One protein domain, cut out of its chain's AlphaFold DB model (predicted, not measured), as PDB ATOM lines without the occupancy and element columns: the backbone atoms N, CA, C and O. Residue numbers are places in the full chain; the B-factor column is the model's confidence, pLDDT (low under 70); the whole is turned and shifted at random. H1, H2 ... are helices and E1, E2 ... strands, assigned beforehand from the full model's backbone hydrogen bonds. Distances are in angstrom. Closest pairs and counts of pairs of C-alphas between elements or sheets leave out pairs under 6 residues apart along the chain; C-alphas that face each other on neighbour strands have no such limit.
ATOM      1  N   GLU A   8     -43.851 -30.733  -1.449       89.94
ATOM      2  CA  GLU A   8     -42.612 -30.084  -1.861       89.94
ATOM      3  C   GLU A   8     -41.843 -29.567  -0.641       89.94
ATOM      4  O   GLU A   8     -40.650 -29.801  -0.506       89.94
ATOM      5  N   TYR A   9     -42.546 -28.972   0.326       91.00
ATOM      6  CA  TYR A   9     -41.922 -28.502   1.563       91.00
ATOM      7  C   TYR A   9     -41.318 -29.648   2.391       91.00
ATOM      8  O   TYR A   9     -40.231 -29.499   2.944       91.00
ATOM      9  N   ILE A  10     -42.004 -30.791   2.492       91.00
ATOM     10  CA  ILE A  10     -41.460 -31.967   3.192       91.00
ATOM     11  C   ILE A  10     -40.233 -32.523   2.464       91.00
ATOM     12  O   ILE A  10     -39.294 -32.977   3.116       91.00
ATOM     13  N   GLU A  11     -40.234 -32.491   1.133       92.31
ATOM     14  CA  GLU A  11     -39.113 -32.951   0.312       92.31
ATOM     15  C   GLU A  11     -37.892 -32.040   0.472       92.31
ATOM     16  O   GLU A  11     -36.815 -32.537   0.804       92.31
ATOM     17  N   ASP A  12     -38.077 -30.722   0.370       93.81
ATOM     18  CA  ASP A  12     -37.025 -29.724   0.595       93.81
ATOM     19  C   ASP A  12     -36.432 -29.840   2.007       93.81
ATOM     20  O   ASP A  12     -35.216 -29.782   2.208       93.81
ATOM     21  N   LEU A  13     -37.295 -30.045   3.008       93.00
ATOM     22  CA  LEU A  13     -36.877 -30.236   4.391       93.00
ATOM     23  C   LEU A  13     -36.027 -31.503   4.538       93.00
ATOM     24  O   LEU A  13     -34.954 -31.461   5.142       93.00
ATOM     25  N   ALA A  14     -36.485 -32.621   3.976       90.44
ATOM     26  CA  ALA A  14     -35.755 -33.882   4.015       90.44
ATOM     27  C   ALA A  14     -34.382 -33.762   3.333       90.44
ATOM     28  O   ALA A  14     -33.387 -34.248   3.873       90.44
ATOM     29  N   GLU A  15     -34.301 -33.075   2.191       93.06
ATOM     30  CA  GLU A  15     -33.041 -32.826   1.488       93.06
ATOM     31  C   GLU A  15     -32.071 -31.982   2.328       93.06
ATOM     32  O   GLU A  15     -30.909 -32.363   2.499       93.06
ATOM     33  N   ALA A  16     -32.551 -30.889   2.930       93.69
ATOM     34  CA  ALA A  16     -31.737 -30.021   3.780       93.69
ATOM     35  C   ALA A  16     -31.167 -30.766   5.002       93.69
ATOM     36  O   ALA A  16     -29.975 -30.645   5.308       93.69
ATOM     37  N   TYR A  17     -31.988 -31.580   5.676       91.38
ATOM     38  CA  TYR A  17     -31.535 -32.408   6.797       91.38
ATOM     39  C   TYR A  17     -30.523 -33.470   6.355       91.38
ATOM     40  O   TYR A  17     -29.500 -33.648   7.020       91.38
ATOM     41  N   ASN A  18     -30.755 -34.139   5.223       89.06
ATOM     42  CA  ASN A  18     -29.807 -35.110   4.677       89.06
ATOM     43  C   ASN A  18     -28.450 -34.460   4.382       89.06
ATOM     44  O   ASN A  18     -27.418 -34.982   4.804       89.06
ATOM     45  N   GLY A  19     -28.434 -33.295   3.728       89.81
ATOM     46  CA  GLY A  19     -27.202 -32.551   3.449       89.81
ATOM     47  C   GLY A  19     -26.442 -32.161   4.721       89.81
ATOM     48  O   GLY A  19     -25.226 -32.369   4.818       89.81
ATOM     49  N   PHE A  20     -27.160 -31.668   5.732       90.81
ATOM     50  CA  PHE A  20     -26.582 -31.345   7.035       90.81
ATOM     51  C   PHE A  20     -25.935 -32.576   7.690       90.81
ATOM     52  O   PHE A  20     -24.751 -32.553   8.026       90.81
ATOM     53  N   PHE A  21     -26.663 -33.689   7.814       87.44
ATOM     54  CA  PHE A  21     -26.155 -34.896   8.471       87.44
ATOM     55  C   PHE A  21     -25.072 -35.636   7.668       87.44
ATOM     56  O   PHE A  21     -24.256 -36.359   8.247       87.44
ATOM     57  N   LEU A  22     -25.002 -35.445   6.347       83.56
ATOM     58  CA  LEU A  22     -23.910 -35.981   5.531       83.56
ATOM     59  C   LEU A  22     -22.561 -35.334   5.851       83.56
ATOM     60  O   LEU A  22     -21.537 -36.016   5.755       83.56
ATOM     61  N   THR A  23     -22.580 -34.059   6.242       87.12
ATOM     62  CA  THR A  23     -21.399 -33.217   6.490       87.12
ATOM     63  C   THR A  23     -21.163 -32.917   7.973       87.12
ATOM     64  O   THR A  23     -20.215 -32.215   8.329       87.12
ATOM     65  N   TYR A  24     -21.997 -33.464   8.856       87.19
ATOM     66  CA  TYR A  24     -21.862 -33.304  10.295       87.19
ATOM     67  C   TYR A  24     -20.759 -34.214  10.854       87.19
ATOM     68  O   TYR A  24     -20.877 -35.439  10.845       87.19
ATOM     69  N   TYR A  25     -19.696 -33.600  11.382       85.44
ATOM     70  CA  TYR A  25     -18.550 -34.297  11.989       85.44
ATOM     71  C   TYR A  25     -18.227 -33.822  13.413       85.44
ATOM     72  O   TYR A  25     -17.214 -34.218  13.983       85.44
ATOM     73  N   GLN A  26     -19.064 -32.961  13.999       88.19
ATOM     74  CA  GLN A  26     -18.803 -32.359  15.315       88.19
ATOM     75  C   GLN A  26     -19.087 -33.303  16.492       88.19
ATOM     76  O   GLN A  26     -18.782 -32.973  17.635       88.19
ATOM     77  N   GLY A  27     -19.651 -34.482  16.229       90.06
ATOM     78  CA  GLY A  27     -19.903 -35.495  17.241       90.06
ATOM     79  C   GLY A  27     -20.420 -36.801  16.641       90.06
ATOM     80  O   GLY A  27     -20.552 -36.910  15.419       90.06
ATOM     81  N   PRO A  28     -20.709 -37.794  17.491       91.94
ATOM     82  CA  PRO A  28     -21.264 -39.070  17.063       91.94
ATOM     83  C   PRO A  28     -22.647 -38.875  16.436       91.94
ATOM     84  O   PRO A  28     -23.463 -38.108  16.947       91.94
ATOM     85  N   LEU A  29     -22.911 -39.573  15.333       91.75
ATOM     86  CA  LEU A  29     -24.171 -39.494  14.599       91.75
ATOM     87  C   LEU A  29     -24.732 -40.899  14.377       91.75
ATOM     88  O   LEU A  29     -24.108 -41.720  13.705       91.75
ATOM     89  N   LEU A  30     -25.925 -41.163  14.905       92.06
ATOM     90  CA  LEU A  30     -26.684 -42.385  14.644       92.06
ATOM     91  C   LEU A  30     -27.850 -42.066  13.704       92.06
ATOM     92  O   LEU A  30     -28.749 -41.314  14.066       92.06
ATOM     93  N   VAL A  31     -27.841 -42.646  12.504       89.88
ATOM     94  CA  VAL A  31     -28.940 -42.555  11.535       89.88
ATOM     95  C   VAL A  31     -29.796 -43.811  11.655       89.88
ATOM     96  O   VAL A  31     -29.278 -44.914  11.509       89.88
ATOM     97  N   VAL A  32     -31.094 -43.662  11.920       90.44
ATOM     98  CA  VAL A  32     -32.006 -44.789  12.169       90.44
ATOM     99  C   VAL A  32     -33.056 -44.873  11.065       90.44
ATOM    100  O   VAL A  32     -33.766 -43.903  10.820       90.44
ATOM    101  N   ASN A  33     -33.184 -46.036  10.426       88.62
ATOM    102  CA  ASN A  33     -34.335 -46.367   9.592       88.62
ATOM    103  C   ASN A  33     -35.476 -46.855  10.499       88.62
ATOM    104  O   ASN A  33     -35.347 -47.864  11.198       88.62
ATOM    105  N   THR A  34     -36.591 -46.128  10.478       87.88
ATOM    106  CA  THR A  34     -37.766 -46.397  11.312       87.88
ATOM    107  C   THR A  34     -38.824 -47.276  10.646       87.88
ATOM    108  O   THR A  34     -39.760 -47.677  11.329       87.88
ATOM    109  N   ASP A  35     -38.683 -47.627   9.365       89.25
ATOM    110  CA  ASP A  35     -39.698 -48.368   8.594       89.25
ATOM    111  C   ASP A  35     -40.051 -49.721   9.229       89.25
ATOM    112  O   ASP A  35     -41.192 -50.167   9.174       89.25
ATOM    113  N   ASN A  36     -39.071 -50.362   9.876       85.19
ATOM    114  CA  ASN A  36     -39.230 -51.653  10.552       85.19
ATOM    115  C   ASN A  36     -39.155 -51.543  12.088       85.19
ATOM    116  O   ASN A  36     -38.917 -52.542  12.772       85.19
ATOM    117  N   LEU A  37     -39.314 -50.338  12.645       89.06
ATOM    118  CA  LEU A  37     -39.122 -50.066  14.067       89.06
ATOM    119  C   LEU A  37     -40.441 -49.722  14.767       89.06
ATOM    120  O   LEU A  37     -40.822 -48.567  14.904       89.06
ATOM    121  N   ASP A  38     -41.110 -50.743  15.289       90.19
ATOM    122  CA  ASP A  38     -42.255 -50.570  16.190       90.19
ATOM    123  C   ASP A  38     -41.814 -50.235  17.629       90.19
ATOM    124  O   ASP A  38     -41.551 -51.127  18.434       90.19
ATOM    125  N   LEU A  39     -41.679 -48.947  17.947       88.81
ATOM    126  CA  LEU A  39     -41.316 -48.489  19.297       88.81
ATOM    127  C   LEU A  39     -42.487 -48.512  20.287       88.81
ATOM    128  O   LEU A  39     -42.253 -48.495  21.495       88.81
ATOM    129  N   GLU A  40     -43.722 -48.536  19.791       92.31
ATOM    130  CA  GLU A  40     -44.930 -48.435  20.610       92.31
ATOM    131  C   GLU A  40     -45.336 -49.800  21.172       92.31
ATOM    132  O   GLU A  40     -45.580 -49.928  22.371       92.31
ATOM    133  N   ASN A  41     -45.341 -50.840  20.332       94.00
ATOM    134  CA  ASN A  41     -45.846 -52.162  20.713       94.00
ATOM    135  C   ASN A  41     -44.739 -53.209  20.897       94.00
ATOM    136  O   ASN A  41     -45.013 -54.309  21.382       94.00
ATOM    137  N   ASN A  42     -43.480 -52.893  20.563       91.94
ATOM    138  CA  ASN A  42     -42.362 -53.826  20.700       91.94
ATOM    139  C   ASN A  42     -41.224 -53.278  21.589       91.94
ATOM    140  O   ASN A  42     -40.268 -52.663  21.106       91.94
ATOM    141  N   PRO A  43     -41.219 -53.599  22.897       93.44
ATOM    142  CA  PRO A  43     -40.168 -53.174  23.826       93.44
ATOM    143  C   PRO A  43     -38.752 -53.628  23.440       93.44
ATOM    144  O   PRO A  43     -37.763 -53.048  23.890       93.44
ATOM    145  N   THR A  44     -38.616 -54.678  22.624       93.62
ATOM    146  CA  THR A  44     -37.307 -55.123  22.127       93.62
ATOM    147  C   THR A  44     -36.736 -54.139  21.116       93.62
ATOM    148  O   THR A  44     -35.528 -53.912  21.120       93.62
ATOM    149  N   HIS A  45     -37.573 -53.517  20.288       93.31
ATOM    150  CA  HIS A  45     -37.136 -52.482  19.353       93.31
ATOM    151  C   HIS A  45     -36.620 -51.248  20.090       93.31
ATOM    152  O   HIS A  45     -35.541 -50.756  19.764       93.31
ATOM    153  N   PHE A  46     -37.311 -50.836  21.155       92.12
ATOM    154  CA  PHE A  46     -36.827 -49.783  22.042       92.12
ATOM    155  C   PHE A  46     -35.465 -50.129  22.661       92.12
ATOM    156  O   PHE A  46     -34.526 -49.341  22.575       92.12
ATOM    157  N   ARG A  47     -35.316 -51.335  23.230       94.06
ATOM    158  CA  ARG A  47     -34.035 -51.772  23.817       94.06
ATOM    159  C   ARG A  47     -32.896 -51.806  22.798       94.06
ATOM    160  O   ARG A  47     -31.778 -51.441  23.139       94.06
ATOM    161  N   ARG A  48     -33.169 -52.228  21.558       92.12
ATOM    162  CA  ARG A  48     -32.180 -52.206  20.470       92.12
ATOM    163  C   ARG A  48     -31.750 -50.783  20.132       92.12
ATOM    164  O   ARG A  48     -30.557 -50.537  20.018       92.12
ATOM    165  N   LEU A  49     -32.702 -49.856  20.008       92.56
ATOM    166  CA  LEU A  49     -32.396 -48.447  19.769       92.56
ATOM    167  C   LEU A  49     -31.541 -47.862  20.902       92.56
ATOM    168  O   LEU A  49     -30.538 -47.213  20.626       92.56
ATOM    169  N   LEU A  50     -31.895 -48.139  22.161       93.25
ATOM    170  CA  LEU A  50     -31.139 -47.671  23.324       93.25
ATOM    171  C   LEU A  50     -29.693 -48.187  23.310       93.25
ATOM    172  O   LEU A  50     -28.765 -47.396  23.449       93.25
ATOM    173  N   ALA A  51     -29.501 -49.485  23.069       92.62
ATOM    174  CA  ALA A  51     -28.169 -50.082  23.000       92.62
ATOM    175  C   ALA A  51     -27.308 -49.470  21.878       92.62
ATOM    176  O   ALA A  51     -26.109 -49.266  22.056       92.62
ATOM    177  N   GLU A  52     -27.902 -49.141  20.727       91.94
ATOM    178  CA  GLU A  52     -27.179 -48.484  19.630       91.94
ATOM    179  C   GLU A  52     -26.834 -47.026  19.943       91.94
ATOM    180  O   GLU A  52     -25.753 -46.569  19.573       91.94
ATOM    181  N   ILE A  53     -27.704 -46.301  20.652       91.94
ATOM    182  CA  ILE A  53     -27.405 -44.948  21.145       91.94
ATOM    183  C   ILE A  53     -26.202 -44.996  22.093       91.94
ATOM    184  O   ILE A  53     -25.243 -44.255  21.894       91.94
ATOM    185  N   GLU A  54     -26.212 -45.905  23.070       91.75
ATOM    186  CA  GLU A  54     -25.104 -46.098  24.015       91.75
ATOM    187  C   GLU A  54     -23.804 -46.527  23.313       91.75
ATOM    188  O   GLU A  54     -22.714 -46.093  23.689       91.75
ATOM    189  N   ALA A  55     -23.900 -47.345  22.261       88.44
ATOM    190  CA  ALA A  55     -22.753 -47.807  21.481       88.44
ATOM    191  C   ALA A  55     -22.243 -46.786  20.445       88.44
ATOM    192  O   ALA A  55     -21.172 -46.984  19.850       88.44
ATOM    193  N   THR A  56     -22.985 -45.707  20.179       86.88
ATOM    194  CA  THR A  56     -22.587 -44.675  19.215       86.88
ATOM    195  C   THR A  56     -21.584 -43.722  19.860       86.88
ATOM    196  O   THR A  56     -21.914 -42.640  20.326       86.88
ATOM    197  N   GLY A  57     -20.322 -44.155  19.899       80.19
ATOM    198  CA  GLY A  57     -19.242 -43.409  20.545       80.19
ATOM    199  C   GLY A  57     -18.530 -42.396  19.648       80.19
ATOM    200  O   GLY A  57     -18.184 -41.320  20.119       80.19
ATOM    201  N   GLN A  58     -18.275 -42.721  18.375       80.12
ATOM    202  CA  GLN A  58     -17.570 -41.845  17.426       80.12
ATOM    203  C   GLN A  58     -18.014 -42.109  15.985       80.12
ATOM    204  O   GLN A  58     -18.364 -43.234  15.625       80.12
ATOM    205  N   GLY A  59     -17.933 -41.072  15.149       84.44
ATOM    206  CA  GLY A  59     -18.253 -41.159  13.726       84.44
ATOM    207  C   GLY A  59     -19.748 -41.318  13.453       84.44
ATOM    208  O   GLY A  59     -20.590 -40.948  14.270       84.44
ATOM    209  N   ARG A  60     -20.072 -41.853  12.273       88.44
ATOM    210  CA  ARG A  60     -21.448 -42.045  11.807       88.44
ATOM    211  C   ARG A  60     -21.795 -43.530  11.753       88.44
ATOM    212  O   ARG A  60     -21.064 -44.304  11.138       88.44
ATOM    213  N   ARG A  61     -22.924 -43.908  12.347       89.38
ATOM    214  CA  ARG A  61     -23.489 -45.264  12.326       89.38
ATOM    215  C   ARG A  61     -24.883 -45.250  11.713       89.38
ATOM    216  O   ARG A  61     -25.596 -44.256  11.816       89.38
ATOM    217  N   PHE A  62     -25.261 -46.366  11.101       87.69
ATOM    218  CA  PHE A  62     -26.587 -46.578  10.532       87.69
ATOM    219  C   PHE A  62     -27.246 -47.769  11.231       87.69
ATOM    220  O   PHE A  62     -26.654 -48.843  11.307       87.69
ATOM    221  N   LEU A  63     -28.459 -47.571  11.740       85.62
ATOM    222  CA  LEU A  63     -29.317 -48.599  12.315       85.62
ATOM    223  C   LEU A  63     -30.505 -48.810  11.378       85.62
ATOM    224  O   LEU A  63     -31.414 -47.991  11.322       85.62
ATOM    225  N   GLY A  64     -30.498 -49.908  10.637       79.06
ATOM    226  CA  GLY A  64     -31.540 -50.261   9.677       79.06
ATOM    227  C   GLY A  64     -31.210 -51.591   9.015       79.06
ATOM    228  O   GLY A  64     -30.087 -52.081   9.136       79.06
TER     229      GLY A  64
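Overview. This is residues 8 to 64 of the 66 residues of the protein "dNK domain-containing protein" of bacterium (UniProt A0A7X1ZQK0). A loose, flat zigzag: helix H1 begins it, with residues 8 to 20 sticking out as a free arm, and the chain then turns back into E1, strand of a small two-stranded sheet. From there a link of ten residues leads to H2, which folds back so that its residues 48 to 55 come near the sheet, and E2 closes the path beside E1. The printed part has 57 residues, with two named helices and two named strands in the order H1, E1, H2, E2; the sheet has the order E1, E2 and is parallel, and the class is mixed, helices and strands. The whole is loose, with a radius of gyration of the C-alphas of 13.3 A, and the C-alphas span 33 by 30 by 13 A.

Arrangement. H1, residues 8 to 23, comes closest to E1, residues 29 to 32, at the C-alphas of Phe 21 and Leu 29, 7.9 A apart. H1 is apart from H2, residues 43 to 55, and from E2, residues 60 to 63. E1 and E2 are parallel neighbours, with 19 degrees between their directions. The C-alphas of Leu 29 and Arg 60 face each other at 4.7 A. Across the pair N 31 and O 61 are 2.8 A apart and N 63 and O 31 are 2.8 A apart, both within hydrogen-bond range. E1, H2 and E2 form a strand-helix-strand unit, two parallel neighbour strands with a helix between them along the chain, and its crossover is left-handed. The closest C-alphas of E1 and H2 are those of Leu 30 and Ile 53, 7.0 A apart. The closest of H2 and E2 are those of Glu 52 and Leu 63, 7.6 A apart. In H1 and H2 every O i to N i+4 pair is within hydrogen-bond range.

Along the chain. H1 begins at Glu 8, with its C-alpha at (-42.612, -30.084, -1.861), and measures 23.0 A from first to last C-alpha, ending at Thr 23. E1, Leu 29 to Val 32, measures 9.8 A. H2 runs from Pro 43, C-alpha at (-40.168, -53.174, 23.826), to Ala 55 and measures 18.4 A. E2, Arg 60 to Leu 63, measures 10.3 A and ends with C-alpha 63 at (-29.317, -48.599, 12.315).

Size, cuts and confidence. The two C-alphas farthest apart are those of Glu 8 and Ala 55, at 35.4 A. Without residues 8 to 20, which stand free, the remaining 44 residues span 34 by 19 by 12 A. The printed part has no cut. The links from H1 to E1 and from H2 to E2 are tight, the link from E1 to H2 is short, and no link is long. The mean pLDDT of the printed part is 89.7, and no printed residue is under 70.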